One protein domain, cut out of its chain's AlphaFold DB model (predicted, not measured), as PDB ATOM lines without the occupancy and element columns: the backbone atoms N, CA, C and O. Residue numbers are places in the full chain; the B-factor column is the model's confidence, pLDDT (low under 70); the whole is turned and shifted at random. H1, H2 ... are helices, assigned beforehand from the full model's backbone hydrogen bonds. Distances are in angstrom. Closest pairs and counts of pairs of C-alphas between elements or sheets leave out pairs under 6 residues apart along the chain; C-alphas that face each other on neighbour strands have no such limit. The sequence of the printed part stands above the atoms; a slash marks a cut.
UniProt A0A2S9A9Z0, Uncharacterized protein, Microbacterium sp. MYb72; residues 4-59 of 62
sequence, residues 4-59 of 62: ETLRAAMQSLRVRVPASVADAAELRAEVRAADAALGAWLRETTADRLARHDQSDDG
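Overview. This is residues 4 to 59 of the 62 residues of an uncharacterized protein of Microbacterium sp. MYb72 (UniProt A0A2S9A9Z0). One long straight helix, H2, makes the length of the domain, and a short helix, H1, folds back over its middle as the short arm of a lopsided helical hairpin. The far part of the long helix, with the last two printed residues, sticks out free as residues 42 to 59. The printed part has 56 residues, with two named helices in the order H1, H2 and no named strand, and its class is all helix. The whole is extended, with a radius of gyration of the C-alphas of 17.1 A, and it is a rod spanning 59 by 16 by 13 A.

Along the chain. H1 holds residues 4 to 12 and begins at C-alpha 4, at (369.819, 220.599, 260.992). It measures 12.2 A from first to last C-alpha. Eight residues follow, a short link. H2 holds residues 21 to 57, from C-alpha 21 at (340.790, 224.833, 250.346) to C-alpha 57 at (387.709, 198.081, 248.782), 54.0 A apart.

Arrangement. H1 and H2 touch, and their closest C-alphas, those of Ala 9 and Ala 34, are 6.0 A apart. H2 touches H1 with residues 34 to 41 alone. The two helices form a helical hairpin: they run opposite ways at a shallow tilt of 30 degrees, with their centres 11.6 A apart. In both H1 and H2, every O i to N i+4 pair is within hydrogen-bond range.

Size, cuts and confidence. The two C-alphas farthest apart, those of Ser 20 and Gly 59, are 59.2 A apart. Without residues 42 to 59, which stand free, the body of 38 residues spans 31 by 15 by 10 A. The printed part has no cut, and it has no long link. The mean pLDDT of the printed part is 80.2; residues 14 to 15 and 54 to 59 are under 70.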
ATOM      1  N   GLU A   4     370.584 219.563 260.306       81.44
ATOM      2  CA  GLU A   4     369.819 220.599 260.992       81.44
ATOM      3  C   GLU A   4     368.675 221.160 260.139       81.44
ATOM      4  O   GLU A   4     367.568 221.352 260.641       81.44
ATOM      5  N   THR A   5     368.885 221.339 258.833       76.75
ATOM      6  CA  THR A   5     367.815 221.805 257.941       76.75
ATOM      7  C   THR A   5     366.755 220.723 257.708       76.75
ATOM      8  O   THR A   5     365.566 221.037 257.655       76.75
ATOM      9  N   LEU A   6     367.151 219.445 257.636       75.56
ATOM     10  CA  LEU A   6     366.197 218.328 257.580       75.56
ATOM     11  C   LEU A   6     365.381 218.239 258.878       75.56
ATOM     12  O   LEU A   6     364.158 218.099 258.838       75.56
ATOM     13  N   ARG A   7     366.041 218.366 260.032       78.50
ATOM     14  CA  ARG A   7     365.393 218.341 261.347       78.50
ATOM     15  C   ARG A   7     364.390 219.484 261.504       78.50
ATOM     16  O   ARG A   7     363.274 219.237 261.950       78.50
ATOM     17  N   ALA A   8     364.746 220.697 261.082       79.44
ATOM     18  CA  ALA A   8     363.839 221.842 261.078       79.44
ATOM     19  C   ALA A   8     362.615 221.609 260.170       79.44
ATOM     20  O   ALA A   8     361.484 221.853 260.590       79.44
ATOM     21  N   ALA A   9     362.819 221.060 258.965       73.12
ATOM     22  CA  ALA A   9     361.727 220.716 258.053       73.12
ATOM     23  C   ALA A   9     360.775 219.672 258.665       73.12
ATOM     24  O   ALA A   9     359.559 219.863 258.649       73.12
ATOM     25  N   MET A  10     361.306 218.616 259.288       76.25
ATOM     26  CA  MET A  10     360.497 217.585 259.953       76.25
ATOM     27  C   MET A  10     359.752 218.104 261.187       76.25
ATOM     28  O   MET A  10     358.599 217.742 261.393       76.25
ATOM     29  N   GLN A  11     360.361 218.985 261.983       79.44
ATOM     30  CA  GLN A  11     359.700 219.607 263.141       79.44
ATOM     31  C   GLN A  11     358.604 220.602 262.740       79.44
ATOM     32  O   GLN A  11     357.654 220.812 263.494       79.44
ATOM     33  N   SER A  12     358.722 221.208 261.558       70.62
ATOM     34  CA  SER A  12     357.693 222.097 261.011       70.62
ATOM     35  C   SER A  12     356.485 221.348 260.439       70.62
ATOM     36  O   SER A  12     355.410 221.938 260.319       70.62
ATOM     37  N   LEU A  13     356.627 220.051 260.134       71.00
ATOM     38  CA  LEU A  13     355.576 219.237 259.532       71.00
ATOM     39  C   LEU A  13     354.472 218.940 260.560       71.00
ATOM     40  O   LEU A  13     354.562 218.014 261.367       71.00
ATOM     41  N   ARG A  14     353.404 219.739 260.543       67.94
ATOM     42  CA  ARG A  14     352.242 219.570 261.426       67.94
ATOM     43  C   ARG A  14     351.157 218.745 260.740       67.94
ATOM     44  O   ARG A  14     350.639 219.139 259.698       67.94
ATOM     45  N   VAL A  15     350.741 217.642 261.364       68.94
ATOM     46  CA  VAL A  15     349.529 216.915 260.955       68.94
ATOM     47  C   VAL A  15     348.317 217.720 261.424       68.94
ATOM     48  O   VAL A  15     347.974 217.711 262.605       68.94
ATOM     49  N   ARG A  16     347.689 218.456 260.504       73.31
ATOM     50  CA  ARG A  16     346.475 219.250 260.755       73.31
ATOM     51  C   ARG A  16     345.383 218.910 259.747       73.31
ATOM     52  O   ARG A  16     345.677 218.643 258.585       73.31
ATOM     53  N   VAL A  17     344.126 218.946 260.192       78.00
ATOM     54  CA  VAL A  17     342.968 218.897 259.290       78.00
ATOM     55  C   VAL A  17     342.803 220.299 258.693       78.00
ATOM     56  O   VAL A  17     342.608 221.242 259.461       78.00
ATOM     57  N   PRO A  18     342.928 220.479 257.367       84.31
ATOM     58  CA  PRO A  18     342.755 221.791 256.755       84.31
ATOM     59  C   PRO A  18     341.311 222.272 256.931       84.31
ATOM     60  O   PRO A  18     340.373 221.517 256.672       84.31
ATOM     61  N   ALA A  19     341.130 223.525 257.357       88.25
ATOM     62  CA  ALA A  19     339.805 224.114 257.569       88.25
ATOM     63  C   ALA A  19     339.233 224.749 256.289       88.25
ATOM     64  O   ALA A  19     338.053 225.089 256.233       88.25
ATOM     65  N   SER A  20     340.061 224.898 255.250       92.00
ATOM     66  CA  SER A  20     339.686 225.492 253.969       92.00
ATOM     67  C   SER A  20     340.469 224.887 252.795       92.00
ATOM     68  O   SER A  20     341.448 224.156 252.967       92.00
ATOM     69  N   VAL A  21     340.053 225.211 251.566       90.94
ATOM     70  CA  VAL A  21     340.790 224.833 250.346       90.94
ATOM     71  C   VAL A  21     342.154 225.528 250.281       90.94
ATOM     72  O   VAL A  21     343.118 224.912 249.827       90.94
ATOM     73  N   ALA A  22     342.247 226.772 250.760       91.56
ATOM     74  CA  ALA A  22     343.507 227.510 250.834       91.56
ATOM     75  C   ALA A  22     344.473 226.836 251.822       91.56
ATOM     76  O   ALA A  22     345.600 226.520 251.447       91.56
ATOM     77  N   ASP A  23     343.991 226.467 253.011       87.00
ATOM     78  CA  ASP A  23     344.770 225.738 254.023       87.00
ATOM     79  C   ASP A  23     345.269 224.394 253.479       87.00
ATOM     80  O   ASP A  23     346.402 223.979 253.718       87.00
ATOM     81  N   ALA A  24     344.426 223.692 252.717       89.38
ATOM     82  CA  ALA A  24     344.800 222.431 252.088       89.38
ATOM     83  C   ALA A  24     345.837 222.621 250.966       89.38
ATOM     84  O   ALA A  24     346.587 221.691 250.663       89.38
ATOM     85  N   ALA A  25     345.863 223.775 250.299       91.50
ATOM     86  CA  ALA A  25     346.876 224.096 249.296       91.50
ATOM     87  C   ALA A  25     348.225 224.412 249.957       91.50
ATOM     88  O   ALA A  25     349.244 223.874 249.518       91.50
ATOM     89  N   GLU A  26     348.218 225.188 251.043       89.25
ATOM     90  CA  GLU A  26     349.400 225.462 251.869       89.25
ATOM     91  C   GLU A  26     349.990 224.170 252.439       89.25
ATOM     92  O   GLU A  26     351.164 223.881 252.217       89.25
ATOM     93  N   LEU A  27     349.162 223.316 253.052       88.19
ATOM     94  CA  LEU A  27     349.619 222.039 253.604       88.19
ATOM     95  C   LEU A  27     350.238 221.133 252.526       88.19
ATOM     96  O   LEU A  27     351.255 220.484 252.756       88.19
ATOM     97  N   ARG A  28     349.670 221.101 251.312       89.38
ATOM     98  CA  ARG A  28     350.266 220.353 250.189       89.38
ATOM     99  C   ARG A  28     351.591 220.949 249.718       89.38
ATOM    100  O   ARG A  28     352.425 220.208 249.197       89.38
ATOM    101  N   ALA A  29     351.776 222.262 249.817       90.31
ATOM    102  CA  ALA A  29     353.046 222.904 249.495       90.31
ATOM    103  C   ALA A  29     354.112 222.554 250.543       90.31
ATOM    104  O   ALA A  29     355.206 222.136 250.167       90.31
ATOM    105  N   GLU A  30     353.761 222.618 251.831       87.06
ATOM    106  CA  GLU A  30     354.621 222.200 252.947       87.06
ATOM    107  C   GLU A  30     355.068 220.735 252.792       87.06
ATOM    108  O   GLU A  30     356.262 220.441 252.845       87.06
ATOM    109  N   VAL A  31     354.132 219.821 252.506       88.12
ATOM    110  CA  VAL A  31     354.437 218.393 252.294       88.12
ATOM    111  C   VAL A  31     355.377 218.182 251.107       88.12
ATOM    112  O   VAL A  31     356.335 217.421 251.217       88.12
ATOM    113  N   ARG A  32     355.152 218.866 249.977       89.50
ATOM    114  CA  ARG A  32     356.035 218.749 248.801       89.50
ATOM    115  C   ARG A  32     357.443 219.271 249.071       89.50
ATOM    116  O   ARG A  32     358.404 218.682 248.587       89.50
ATOM    117  N   ALA A  33     357.572 220.346 249.846       86.44
ATOM    118  CA  ALA A  33     358.875 220.862 250.251       86.44
ATOM    119  C   ALA A  33     359.616 219.868 251.163       86.44
ATOM    120  O   ALA A  33     360.803 219.613 250.957       86.44
ATOM    121  N   ALA A  34     358.908 219.263 252.122       84.31
ATOM    122  CA  ALA A  34     359.468 218.252 253.013       84.31
ATOM    123  C   ALA A  34     359.916 216.985 252.258       84.31
ATOM    124  O   ALA A  34     361.017 216.492 252.496       84.31
ATOM    125  N   ASP A  35     359.105 216.497 251.316       89.25
ATOM    126  CA  ASP A  35     359.431 215.335 250.478       89.25
ATOM    127  C   ASP A  35     360.668 215.588 249.599       89.25
ATOM    128  O   ASP A  35     361.602 214.784 249.570       89.25
ATOM    129  N   ALA A  36     360.742 216.760 248.959       89.06
ATOM    130  CA  ALA A  36     361.902 217.147 248.162       89.06
ATOM    131  C   ALA A  36     363.189 217.227 249.002       89.06
ATOM    132  O   ALA A  36     364.243 216.756 248.560       89.06
ATOM    133  N   ALA A  37     363.102 217.782 250.216       85.44
ATOM    134  CA  ALA A  37     364.225 217.861 251.147       85.44
ATOM    135  C   ALA A  37     364.688 216.468 251.607       85.44
ATOM    136  O   ALA A  37     365.889 216.190 251.607       85.44
ATOM    137  N   LEU A  38     363.752 215.569 251.928       86.56
ATOM    138  CA  LEU A  38     364.062 214.186 252.296       86.56
ATOM    139  C   LEU A  38     364.730 213.438 251.135       86.56
ATOM    140  O   LEU A  38     365.757 212.790 251.323       86.56
ATOM    141  N   GLY A  39     364.189 213.565 249.923       89.12
ATOM    142  CA  GLY A  39     364.758 212.945 248.728       89.12
ATOM    143  C   GLY A  39     366.168 213.448 248.412       89.12
ATOM    144  O   GLY A  39     367.024 212.662 248.009       89.12
ATOM    145  N   ALA A  40     366.440 214.741 248.612       87.75
ATOM    146  CA  ALA A  40     367.784 215.297 248.467       87.75
ATOM    147  C   ALA A  40     368.751 214.718 249.510       87.75
ATOM    148  O   ALA A  40     369.822 214.239 249.140       87.75
ATOM    149  N   TRP A  41     368.344 214.677 250.780       85.38
ATOM    150  CA  TRP A  41     369.161 214.117 251.856       85.38
ATOM    151  C   TRP A  41     369.469 212.627 251.658       85.38
ATOM    152  O   TRP A  41     370.605 212.198 251.859       85.38
ATOM    153  N   LEU A  42     368.488 211.836 251.213       88.56
ATOM    154  CA  LEU A  42     368.697 210.420 250.902       88.56
ATOM    155  C   LEU A  42     369.719 210.241 249.776       88.56
ATOM    156  O   LEU A  42     370.617 209.415 249.904       88.56
ATOM    157  N   ARG A  43     369.631 211.039 248.703       87.62
ATOM    158  CA  ARG A  43     370.603 210.989 247.599       87.62
ATOM    159  C   ARG A  43     372.015 211.352 248.054       87.62
ATOM    160  O   ARG A  43     372.946 210.631 247.709       87.62
ATOM    161  N   GLU A  44     372.164 212.420 248.838       85.69
ATOM    162  CA  GLU A  44     373.455 212.829 249.412       85.69
ATOM    163  C   GLU A  44     374.028 211.723 250.314       85.69
ATOM    164  O   GLU A  44     375.159 211.285 250.128       85.69
ATOM    165  N   THR A  45     373.216 211.171 251.219       84.69
ATOM    166  CA  THR A  45     373.651 210.120 252.154       84.69
ATOM    167  C   THR A  45     374.033 208.823 251.436       84.69
ATOM    168  O   THR A  45     374.984 208.143 251.831       84.69
ATOM    169  N   THR A  46     373.309 208.453 250.376       84.25
ATOM    170  CA  THR A  46     373.644 207.291 249.542       84.25
ATOM    171  C   THR A  46     374.938 207.519 248.767       84.25
ATOM    172  O   THR A  46     375.771 206.613 248.735       84.25
ATOM    173  N   ALA A  47     375.146 208.709 248.196       80.69
ATOM    174  CA  ALA A  47     376.392 209.057 247.514       80.69
ATOM    175  C   ALA A  47     377.594 208.999 248.474       80.69
ATOM    176  O   ALA A  47     378.593 208.352 248.165       80.69
ATOM    177  N   ASP A  48     377.458 209.555 249.681       78.38
ATOM    178  CA  ASP A  48     378.494 209.507 250.719       78.38
ATOM    179  C   ASP A  48     378.794 208.084 251.204       78.38
ATOM    180  O   ASP A  48     379.909 207.784 251.637       78.38
ATOM    181  N   ARG A  49     377.797 207.192 251.208       74.69
ATOM    182  CA  ARG A  49     378.001 205.781 251.562       74.69
ATOM    183  C   ARG A  49     378.741 205.036 250.455       74.69
ATOM    184  O   ARG A  49     379.657 204.285 250.768       74.69
ATOM    185  N   LEU A  50     378.365 205.255 249.195       75.94
ATOM    186  CA  LEU A  50     379.029 204.640 248.043       75.94
ATOM    187  C   LEU A  50     380.490 205.086 247.941       75.94
ATOM    188  O   LEU A  50     381.368 204.240 247.826       75.94
ATOM    189  N   ALA A  51     380.765 206.383 248.103       75.00
ATOM    190  CA  ALA A  51     382.129 206.907 248.090       75.00
ATOM    191  C   ALA A  51     383.007 206.314 249.207       75.00
ATOM    192  O   ALA A  51     384.197 206.093 249.007       75.00
ATOM    193  N   ARG A  52     382.439 206.048 250.392       73.25
ATOM    194  CA  ARG A  52     383.160 205.404 251.506       73.25
ATOM    195  C   ARG A  52     383.370 203.902 251.307       73.25
ATOM    196  O   ARG A  52     384.372 203.378 251.782       73.25
ATOM    197  N   HIS A  53     382.445 203.220 250.633       70.25
ATOM    198  CA  HIS A  53     382.582 201.801 250.298       70.25
ATOM    199  C   HIS A  53     383.692 201.581 249.263       70.25
ATOM    200  O   HIS A  53     384.549 200.734 249.469       70.25
ATOM    201  N   ASP A  54     383.730 202.408 248.216       67.31
ATOM    202  CA  ASP A  54     384.750 202.355 247.158       67.31
ATOM    203  C   ASP A  54     386.175 202.562 247.712       67.31
ATOM    204  O   ASP A  54     387.093 201.809 247.414       67.31
ATOM    205  N   GLN A  55     386.342 203.505 248.648       60.56
ATOM    206  CA  GLN A  55     387.616 203.729 249.352       60.56
ATOM    207  C   GLN A  55     388.019 202.597 250.314       60.56
ATOM    208  O   GLN A  55     389.183 202.516 250.697       60.56
ATOM    209  N   SER A  56     387.074 201.759 250.754       60.44
ATOM    210  CA  SER A  56     387.365 200.631 251.653       60.44
ATOM    211  C   SER A  56     387.813 199.384 250.885       60.44
ATOM    212  O   SER A  56     388.608 198.611 251.415       60.44
ATOM    213  N   ASP A  57     387.345 199.211 249.646       59.03
ATOM    214  CA  ASP A  57     387.709 198.081 248.782       59.03
ATOM    215  C   ASP A  57     389.087 198.267 248.105       59.03
ATOM    216  O   ASP A  57     389.747 197.280 247.795       59.03
ATOM    217  N   ASP A  58     389.574 199.506 247.952       57.22
ATOM    218  CA  ASP A  58     390.897 199.818 247.364       57.22
ATOM    219  C   ASP A  58     392.063 199.771 248.386       57.22
ATOM    220  O   ASP A  58     393.230 199.934 248.040       57.22
ATOM    221  N   GLY A  59     391.772 199.550 249.676       56.97
ATOM    222  CA  GLY A  59     392.769 199.501 250.761       56.97
ATOM    223  C   GLY A  59     393.142 198.094 251.245       56.97
ATOM    224  O   GLY A  59     393.857 197.964 252.239       56.97
TER     225      GLY A  59